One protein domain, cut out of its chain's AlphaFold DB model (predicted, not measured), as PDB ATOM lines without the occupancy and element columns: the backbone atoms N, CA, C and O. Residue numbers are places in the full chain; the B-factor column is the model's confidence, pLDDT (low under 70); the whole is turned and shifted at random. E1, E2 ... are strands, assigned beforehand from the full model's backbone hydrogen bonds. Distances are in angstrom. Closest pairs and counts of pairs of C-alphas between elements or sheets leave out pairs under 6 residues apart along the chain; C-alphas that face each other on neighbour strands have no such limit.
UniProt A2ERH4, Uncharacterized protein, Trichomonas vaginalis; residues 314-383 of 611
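Overview. This is residues 314 to 383 of the 611 residues of an uncharacterized protein of Trichomonas vaginalis (UniProt A2ERH4). With little regular structure, loops link a sheet of four short strands, E2 E1 E3 E4, twisted by 93 degrees, to a small two-stranded hairpin, E5 and E6, that is over one face of the sheet but apart from its strands, while residues 343 to 348 stick out. The 70 printed residues hold six named strands, E1 to E6, and no named helix; the class is all strand, with 25 residues in them. Both sheets are antiparallel, the larger in the order E2 E1 E3 E4. The whole is compact, radius of gyration of the C-alphas 12.2 A, spans 35 by 30 by 25 A.

Along the chain. Find C-alpha 314 at (-31.210, 14.213, 49.911), where E1, residues 314 to 317, begins. E2 is 322 to 324, E3 336 to 341, 15.8 A long, and E4 351 to 354. E5 is 363 to 366; E6, 372 to 375, ends at C-alpha 375, (-16.673, 10.934, 40.337).

Arrangement. Look between E1 and E3 for N 317 and O 337, 2.7 A; between hairpin strands E1 and E2, N 323 and O 316, 2.7 A; in hairpin E3 and E4, N 352 and O 338, 2.9 A; in hairpin E5 and E6, N 373 and O 365, 2.8 A. E5 and E6 are apart from E1, E2, E3 and E4.

Size, cuts and confidence. C-alphas 347 and 360, the farthest apart, are 35.6 A apart. The printed part has no cut; E2 to E3 is a long link. Twenty residues, among them 347 to 357, have pLDDT under 70.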
ATOM      1  N   MET A 314     -32.153  13.174  50.302       77.69
ATOM      2  CA  MET A 314     -31.210  14.213  49.911       77.69
ATOM      3  C   MET A 314     -31.790  14.998  48.748       77.69
ATOM      4  O   MET A 314     -32.565  14.472  47.950       77.69
ATOM      5  N   THR A 315     -31.406  16.259  48.662       78.00
ATOM      6  CA  THR A 315     -31.627  17.124  47.502       78.00
ATOM      7  C   THR A 315     -30.334  17.842  47.197       78.00
ATOM      8  O   THR A 315     -29.591  18.196  48.117       78.00
ATOM      9  N   VAL A 316     -30.080  18.087  45.923       77.31
ATOM     10  CA  VAL A 316     -28.943  18.885  45.491       77.31
ATOM     11  C   VAL A 316     -29.417  20.312  45.260       77.31
ATOM     12  O   VAL A 316     -30.360  20.529  44.517       77.31
ATOM     13  N   LYS A 317     -28.807  21.301  45.902       76.12
ATOM     14  CA  LYS A 317     -29.006  22.712  45.569       76.12
ATOM     15  C   LYS A 317     -27.916  23.173  44.608       76.12
ATOM     16  O   LYS A 317     -26.786  22.715  44.726       76.12
ATOM     17  N   THR A 318     -28.254  24.085  43.710       76.00
ATOM     18  CA  THR A 318     -27.331  25.008  43.029       76.00
ATOM     19  C   THR A 318     -27.642  26.433  43.523       76.00
ATOM     20  O   THR A 318     -28.534  26.568  44.376       76.00
ATOM     21  N   PRO A 319     -26.948  27.500  43.067       76.12
ATOM     22  CA  PRO A 319     -27.293  28.861  43.482       76.12
ATOM     23  C   PRO A 319     -28.756  29.199  43.159       76.12
ATOM     24  O   PRO A 319     -29.439  29.818  43.973       76.12
ATOM     25  N   ASP A 320     -29.253  28.686  42.032       78.06
ATOM     26  CA  ASP A 320     -30.536  29.098  41.460       78.06
ATOM     27  C   ASP A 320     -31.679  28.089  41.667       78.06
ATOM     28  O   ASP A 320     -32.850  28.449  41.555       78.06
ATOM     29  N   LYS A 321     -31.389  26.814  41.970       81.62
ATOM     30  CA  LYS A 321     -32.422  25.758  42.027       81.62
ATOM     31  C   LYS A 321     -32.157  24.671  43.062       81.62
ATOM     32  O   LYS A 321     -31.049  24.471  43.549       81.62
ATOM     33  N   THR A 322     -33.221  23.944  43.408       81.38
ATOM     34  CA  THR A 322     -33.155  22.704  44.197       81.38
ATOM     35  C   THR A 322     -33.583  21.541  43.314       81.38
ATOM     36  O   THR A 322     -34.663  21.563  42.735       81.38
ATOM     37  N   LEU A 323     -32.733  20.530  43.225       75.44
ATOM     38  CA  LEU A 323     -32.863  19.350  42.387       75.44
ATOM     39  C   LEU A 323     -33.063  18.095  43.255       75.44
ATOM     40  O   LEU A 323     -32.497  18.000  44.357       75.44
ATOM     41  N   PRO A 324     -33.846  17.107  42.782       73.44
ATOM     42  CA  PRO A 324     -33.914  15.792  43.417       73.44
ATOM     43  C   PRO A 324     -32.537  15.133  43.369       73.44
ATOM     44  O   PRO A 324     -31.786  15.365  42.437       73.44
ATOM     45  N   PHE A 325     -32.176  14.329  44.367       71.69
ATOM     46  CA  PHE A 325     -30.830  13.752  44.439       71.69
ATOM     47  C   PHE A 325     -30.585  12.575  43.481       71.69
ATOM     48  O   PHE A 325     -29.460  12.374  43.026       71.69
ATOM     49  N   GLU A 326     -31.617  11.790  43.168       66.88
ATOM     50  CA  GLU A 326     -31.556  10.709  42.175       66.88
ATOM     51  C   GLU A 326     -32.040  11.247  40.812       66.88
ATOM     52  O   GLU A 326     -33.057  11.934  40.753       66.88
ATOM     53  N   GLY A 327     -31.309  10.956  39.724       57.06
ATOM     54  CA  GLY A 327     -31.669  11.388  38.360       57.06
ATOM     55  C   GLY A 327     -31.116  12.749  37.906       57.06
ATOM     56  O   GLY A 327     -31.618  13.309  36.939       57.06
ATOM     57  N   ILE A 328     -30.096  13.290  38.582       65.69
ATOM     58  CA  ILE A 328     -29.488  14.584  38.228       65.69
ATOM     59  C   ILE A 328     -28.600  14.460  36.985       65.69
ATOM     60  O   ILE A 328     -27.675  13.647  36.965       65.69
ATOM     61  N   VAL A 329     -28.807  15.352  36.014       62.16
ATOM     62  CA  VAL A 329     -27.756  15.779  35.082       62.16
ATOM     63  C   VAL A 329     -27.046  16.954  35.738       62.16
ATOM     64  O   VAL A 329     -27.661  17.990  35.989       62.16
ATOM     65  N   LEU A 330     -25.782  16.764  36.112       71.81
ATOM     66  CA  LEU A 330     -24.989  17.840  36.690       71.81
ATOM     67  C   LEU A 330     -24.584  18.767  35.545       71.81
ATOM     68  O   LEU A 330     -23.816  18.380  34.670       71.81
ATOM     69  N   GLU A 331     -25.129  19.974  35.547       71.75
ATOM     70  CA  GLU A 331     -24.722  21.056  34.660       71.75
ATOM     71  C   GLU A 331     -23.228  21.355  34.850       71.75
ATOM     72  O   GLU A 331     -22.780  21.522  35.996       71.75
ATOM     73  N   PRO A 332     -22.451  21.385  33.750       72.38
ATOM     74  CA  PRO A 332     -21.043  21.729  33.798       72.38
ATOM     75  C   PRO A 332     -20.806  23.104  34.429       72.38
ATOM     76  O   PRO A 332     -21.586  24.028  34.238       72.38
ATOM     77  N   ASP A 333     -19.706  23.233  35.169       74.00
ATOM     78  CA  ASP A 333     -19.210  24.465  35.794       74.00
ATOM     79  C   ASP A 333     -20.069  25.071  36.922       74.00
ATOM     80  O   ASP A 333     -19.643  26.034  37.568       74.00
ATOM     81  N   GLU A 334     -21.187  24.435  37.266       72.38
ATOM     82  CA  GLU A 334     -22.040  24.816  38.392       72.38
ATOM     83  C   GLU A 334     -21.501  24.379  39.764       72.38
ATOM     84  O   GLU A 334     -20.777  23.382  39.905       72.38
ATOM     85  N   LYS A 335     -21.898  25.125  40.806       73.12
ATOM     86  CA  LYS A 335     -21.635  24.783  42.216       73.12
ATOM     87  C   LYS A 335     -22.828  24.046  42.814       73.12
ATOM     88  O   LYS A 335     -23.972  24.454  42.642       73.12
ATOM     89  N   TYR A 336     -22.541  23.006  43.595       73.69
ATOM     90  CA  TYR A 336     -23.564  22.136  44.165       73.69
ATOM     91  C   TYR A 336     -23.471  22.030  45.694       73.69
ATOM     92  O   TYR A 336     -22.398  21.917  46.287       73.69
ATOM     93  N   TRP A 337     -24.623  21.977  46.348       74.31
ATOM     94  CA  TRP A 337     -24.766  21.685  47.774       74.31
ATOM     95  C   TRP A 337     -25.634  20.454  47.936       74.31
ATOM     96  O   TRP A 337     -26.606  20.301  47.205       74.31
ATOM     97  N   VAL A 338     -25.356  19.605  48.921       74.50
ATOM     98  CA  VAL A 338     -26.316  18.564  49.288       74.50
ATOM     99  C   VAL A 338     -26.999  18.966  50.578       74.50
ATOM    100  O   VAL A 338     -26.369  19.183  51.613       74.50
ATOM    101  N   LYS A 339     -28.320  19.054  50.498       75.38
ATOM    102  CA  LYS A 339     -29.196  19.214  51.645       75.38
ATOM    103  C   LYS A 339     -29.779  17.859  52.001       75.38
ATOM    104  O   LYS A 339     -30.319  17.167  51.139       75.38
ATOM    105  N   GLN A 340     -29.702  17.505  53.271       75.44
ATOM    106  CA  GLN A 340     -30.463  16.399  53.818       75.44
ATOM    107  C   GLN A 340     -31.859  16.907  54.218       75.44
ATOM    108  O   GLN A 340     -31.999  17.952  54.854       75.44
ATOM    109  N   ASN A 341     -32.893  16.154  53.846       73.00
ATOM    110  CA  ASN A 341     -34.292  16.383  54.197       73.00
ATOM    111  C   ASN A 341     -34.846  15.177  54.966       73.00
ATOM    112  O   ASN A 341     -34.523  14.027  54.669       73.00
ATOM    113  N   GLY A 342     -35.689  15.435  55.954       69.38
ATOM    114  CA  GLY A 342     -36.137  14.463  56.942       69.38
ATOM    115  C   GLY A 342     -36.906  15.172  58.050       69.38
ATOM    116  O   GLY A 342     -36.764  16.381  58.224       69.38
ATOM    117  N   GLU A 343     -37.739  14.422  58.767       68.19
ATOM    118  CA  GLU A 343     -38.585  14.960  59.841       68.19
ATOM    119  C   GLU A 343     -37.759  15.393  61.065       68.19
ATOM    120  O   GLU A 343     -38.093  16.368  61.728       68.19
ATOM    121  N   TYR A 344     -36.638  14.707  61.326       71.69
ATOM    122  CA  TYR A 344     -35.739  14.983  62.447       71.69
ATOM    123  C   TYR A 344     -34.294  15.094  61.961       71.69
ATOM    124  O   TYR A 344     -33.775  14.164  61.339       71.69
ATOM    125  N   PHE A 345     -33.641  16.209  62.285       73.69
ATOM    126  CA  PHE A 345     -32.220  16.444  62.031       73.69
ATOM    127  C   PHE A 345     -31.441  16.538  63.337       73.69
ATOM    128  O   PHE A 345     -31.968  17.093  64.301       73.69
ATOM    129  N   PRO A 346     -30.190  16.042  63.381       76.38
ATOM    130  CA  PRO A 346     -29.293  16.380  64.467       76.38
ATOM    131  C   PRO A 346     -29.108  17.897  64.521       76.38
ATOM    132  O   PRO A 346     -29.057  18.554  63.477       76.38
ATOM    133  N   THR A 347     -28.976  18.457  65.722       69.25
ATOM    134  CA  THR A 347     -28.729  19.896  65.902       69.25
ATOM    135  C   THR A 347     -27.514  20.330  65.077       69.25
ATOM    136  O   THR A 347     -26.482  19.659  65.119       69.25
ATOM    137  N   GLY A 348     -27.596  21.452  64.360       65.81
ATOM    138  CA  GLY A 348     -26.550  21.936  63.452       65.81
ATOM    139  C   GLY A 348     -27.081  22.158  62.034       65.81
ATOM    140  O   GLY A 348     -28.277  22.356  61.841       65.81
ATOM    141  N   SER A 349     -26.195  22.145  61.035       61.75
ATOM    142  CA  SER A 349     -26.592  22.321  59.631       61.75
ATOM    143  C   SER A 349     -26.986  20.990  58.993       61.75
ATOM    144  O   SER A 349     -26.242  20.014  59.066       61.75
ATOM    145  N   ASN A 350     -28.129  20.972  58.305       62.91
ATOM    146  CA  ASN A 350     -28.547  19.882  57.415       62.91
ATOM    147  C   ASN A 350     -28.032  20.055  55.972       62.91
ATOM    148  O   ASN A 350     -28.349  19.247  55.094       62.91
ATOM    149  N   TYR A 351     -27.247  21.101  55.720       61.19
ATOM    150  CA  TYR A 351     -26.523  21.323  54.477       61.19
ATOM    151  C   TYR A 351     -25.070  20.909  54.660       61.19
ATOM    152  O   TYR A 351     -24.424  21.318  55.625       61.19
ATOM    153  N   TYR A 352     -24.541  20.156  53.701       63.84
ATOM    154  CA  TYR A 352     -23.103  20.005  53.537       63.84
ATOM    155  C   TYR A 352     -22.723  20.466  52.130       63.84
ATOM    156  O   TYR A 352     -23.250  19.984  51.120       63.84
ATOM    157  N   MET A 353     -21.841  21.462  52.059       55.25
ATOM    158  CA  MET A 353     -21.407  22.026  50.789       55.25
ATOM    159  C   MET A 353     -20.460  21.059  50.089       55.25
ATOM    160  O   MET A 353     -19.542  20.492  50.692       55.25
ATOM    161  N   ILE A 354     -20.670  20.878  48.789       55.12
ATOM    162  CA  ILE A 354     -19.744  20.138  47.948       55.12
ATOM    163  C   ILE A 354     -19.281  21.077  46.838       55.12
ATOM    164  O   ILE A 354     -19.793  21.050  45.731       55.12
ATOM    165  N   TRP A 355     -18.281  21.904  47.146       54.22
ATOM    166  CA  TRP A 355     -17.570  22.799  46.219       54.22
ATOM    167  C   TRP A 355     -16.854  22.099  45.041       54.22
ATOM    168  O   TRP A 355     -15.662  22.300  44.832       54.22
ATOM    169  N   ASN A 356     -17.503  21.223  44.286       61.78
ATOM    170  CA  ASN A 356     -16.929  20.717  43.044       61.78
ATOM    171  C   ASN A 356     -17.642  21.372  41.877       61.78
ATOM    172  O   ASN A 356     -18.867  21.451  41.870       61.78
ATOM    173  N   GLN A 357     -16.857  21.778  40.884       67.31
ATOM    174  CA  GLN A 357     -17.381  22.038  39.555       67.31
ATOM    175  C   GLN A 357     -17.644  20.688  38.905       67.31
ATOM    176  O   GLN A 357     -16.716  19.886  38.704       67.31
ATOM    177  N   ALA A 358     -18.915  20.418  38.627       73.38
ATOM    178  CA  ALA A 358     -19.246  19.311  37.756       73.38
ATOM    179  C   ALA A 358     -18.672  19.600  36.364       73.38
ATOM    180  O   ALA A 358     -18.735  20.719  35.873       73.38
ATOM    181  N   GLY A 359     -18.041  18.607  35.755       75.19
ATOM    182  CA  GLY A 359     -17.841  18.561  34.314       75.19
ATOM    183  C   GLY A 359     -18.928  17.702  33.674       75.19
ATOM    184  O   GLY A 359     -19.707  17.054  34.372       75.19
ATOM    185  N   GLU A 360     -18.919  17.628  32.348       78.38
ATOM    186  CA  GLU A 360     -19.898  16.865  31.555       78.38
ATOM    187  C   GLU A 360     -20.019  15.391  31.986       78.38
ATOM    188  O   GLU A 360     -21.105  14.824  31.988       78.38
ATOM    189  N   ASN A 361     -18.909  14.783  32.421       81.88
ATOM    190  CA  ASN A 361     -18.842  13.376  32.837       81.88
ATOM    191  C   ASN A 361     -18.867  13.178  34.360       81.88
ATOM    192  O   ASN A 361     -18.560  12.086  34.859       81.88
ATOM    193  N   THR A 362     -19.150  14.230  35.128       78.62
ATOM    194  CA  THR A 362     -19.184  14.128  36.583       78.62
ATOM    195  C   THR A 362     -20.441  13.380  37.028       78.62
ATOM    196  O   THR A 362     -21.542  13.670  36.579       78.62
ATOM    197  N   THR A 363     -20.298  12.431  37.956       78.12
ATOM    198  CA  THR A 363     -21.437  11.713  38.565       78.12
ATOM    199  C   THR A 363     -21.344  11.716  40.085       78.12
ATOM    200  O   THR A 363     -20.270  11.939  40.642       78.12
ATOM    201  N   PHE A 364     -22.451  11.465  40.785       77.12
ATOM    202  CA  PHE A 364     -22.480  11.406  42.248       77.12
ATOM    203  C   PHE A 364     -22.698   9.969  42.737       77.12
ATOM    204  O   PHE A 364     -23.662   9.313  42.352       77.12
ATOM    205  N   ARG A 365     -21.793   9.453  43.580       79.69
ATOM    206  CA  ARG A 365     -21.799   8.048  44.021       79.69
ATOM    207  C   ARG A 365     -21.543   7.910  45.518       79.69
ATOM    208  O   ARG A 365     -20.698   8.606  46.081       79.69
ATOM    209  N   GLN A 366     -22.221   6.951  46.145       79.25
ATOM    210  CA  GLN A 366     -21.937   6.526  47.513       79.25
ATOM    211  C   GLN A 366     -20.769   5.529  47.545       79.25
ATOM    212  O   GLN A 366     -20.741   4.550  46.796       79.25
ATOM    213  N   LEU A 367     -19.794   5.781  48.413       83.00
ATOM    214  CA  LEU A 367     -18.706   4.863  48.732       83.00
ATOM    215  C   LEU A 367     -19.212   3.698  49.601       83.00
ATOM    216  O   LEU A 367     -20.287   3.763  50.197       83.00
ATOM    217  N   LYS A 368     -18.401   2.637  49.727       78.50
ATOM    218  CA  LYS A 368     -18.720   1.454  50.554       78.50
ATOM    219  C   LYS A 368     -18.934   1.775  52.043       78.50
ATOM    220  O   LYS A 368     -19.631   1.033  52.724       78.50
ATOM    221  N   ASP A 369     -18.354   2.867  52.534       75.75
ATOM    222  CA  ASP A 369     -18.499   3.357  53.913       75.75
ATOM    223  C   ASP A 369     -19.665   4.355  54.086       75.75
ATOM    224  O   ASP A 369     -19.766   5.052  55.092       75.75
ATOM    225  N   GLY A 370     -20.545   4.462  53.086       77.44
ATOM    226  CA  GLY A 370     -21.752   5.285  53.146       77.44
ATOM    227  C   GLY A 370     -21.546   6.767  52.822       77.44
ATOM    228  O   GLY A 370     -22.537   7.491  52.705       77.44
ATOM    229  N   ARG A 371     -20.305   7.231  52.621       83.12
ATOM    230  CA  ARG A 371     -20.018   8.629  52.261       83.12
ATOM    231  C   ARG A 371     -20.241   8.882  50.775       83.12
ATOM    232  O   ARG A 371     -19.810   8.105  49.931       83.12
ATOM    233  N   TRP A 372     -20.820  10.022  50.436       79.75
ATOM    234  CA  TRP A 372     -21.030  10.442  49.051       79.75
ATOM    235  C   TRP A 372     -19.856  11.219  48.431       79.75
ATOM    236  O   TRP A 372     -19.177  11.994  49.116       79.75
ATOM    237  N   ARG A 373     -19.602  11.015  47.131       79.88
ATOM    238  CA  ARG A 373     -18.525  11.662  46.360       79.88
ATOM    239  C   ARG A 373     -18.925  11.929  44.915       79.88
ATOM    240  O   ARG A 373     -19.547  11.083  44.281       79.88
ATOM    241  N   PHE A 374     -18.428  13.038  44.375       78.25
ATOM    242  CA  PHE A 374     -18.335  13.218  42.931       78.25
ATOM    243  C   PHE A 374     -17.273  12.282  42.335       78.25
ATOM    244  O   PHE A 374     -16.185  12.136  42.894       78.25
ATOM    245  N   GLN A 375     -17.591  11.665  41.204       81.38
ATOM    246  CA  GLN A 375     -16.673  10.934  40.337       81.38
ATOM    247  C   GLN A 375     -16.321  11.835  39.156       81.38
ATOM    248  O   GLN A 375     -17.219  12.450  38.592       81.38
ATOM    249  N   ASN A 376     -15.040  11.907  38.792       79.81
ATOM    250  CA  ASN A 376     -14.531  12.731  37.686       79.81
ATOM    251  C   ASN A 376     -14.923  14.227  37.753       79.81
ATOM    252  O   ASN A 376     -15.436  14.751  36.763       79.81
ATOM    253  N   PRO A 377     -14.732  14.930  38.891       80.88
ATOM    254  CA  PRO A 377     -14.940  16.378  38.930       80.88
ATOM    255  C   PRO A 377     -13.901  17.098  38.057       80.88
ATOM    256  O   PRO A 377     -12.764  16.632  37.937       80.88
ATOM    257  N   LYS A 378     -14.265  18.259  37.499       78.31
ATOM    258  CA  LYS A 378     -13.374  19.072  36.647       78.31
ATOM    259  C   LYS A 378     -12.158  19.606  37.415       78.31
ATOM    260  O   LYS A 378     -11.070  19.725  36.861       78.31
ATOM    261  N   SER A 379     -12.325  19.896  38.705       74.69
ATOM    262  CA  SER A 379     -11.272  20.410  39.585       74.69
ATOM    263  C   SER A 379     -11.249  19.677  40.932       74.69
ATOM    264  O   SER A 379     -12.254  19.134  41.396       74.69
ATOM    265  N   LYS A 380     -10.068  19.614  41.568       68.44
ATOM    266  CA  LYS A 380      -9.935  19.087  42.937       68.44
ATOM    267  C   LYS A 380     -10.392  20.148  43.936       68.44
ATOM    268  O   LYS A 380      -9.860  21.251  43.954       68.44
ATOM    269  N   LEU A 381     -11.313  19.768  44.816       66.25
ATOM    270  CA  LEU A 381     -11.850  20.628  45.868       66.25
ATOM    271  C   LEU A 381     -10.781  21.031  46.894       66.25
ATOM    272  O   LEU A 381     -10.211  20.169  47.574       66.25
ATOM    273  N   PHE A 382     -10.566  22.335  47.078       69.25
ATOM    274  CA  PHE A 382      -9.903  22.849  48.275       69.25
ATOM    275  C   PHE A 382     -10.926  22.925  49.412       69.25
ATOM    276  O   PHE A 382     -11.927  23.622  49.301       69.25
ATOM    277  N   GLN A 383     -10.694  22.181  50.495       77.56
ATOM    278  CA  GLN A 383     -11.503  22.229  51.718       77.56
ATOM    279  C   GLN A 383     -10.729  23.040  52.766       77.56
ATOM    280  O   GLN A 383      -9.863  22.454  53.428       77.56
TER     281      GLN A 383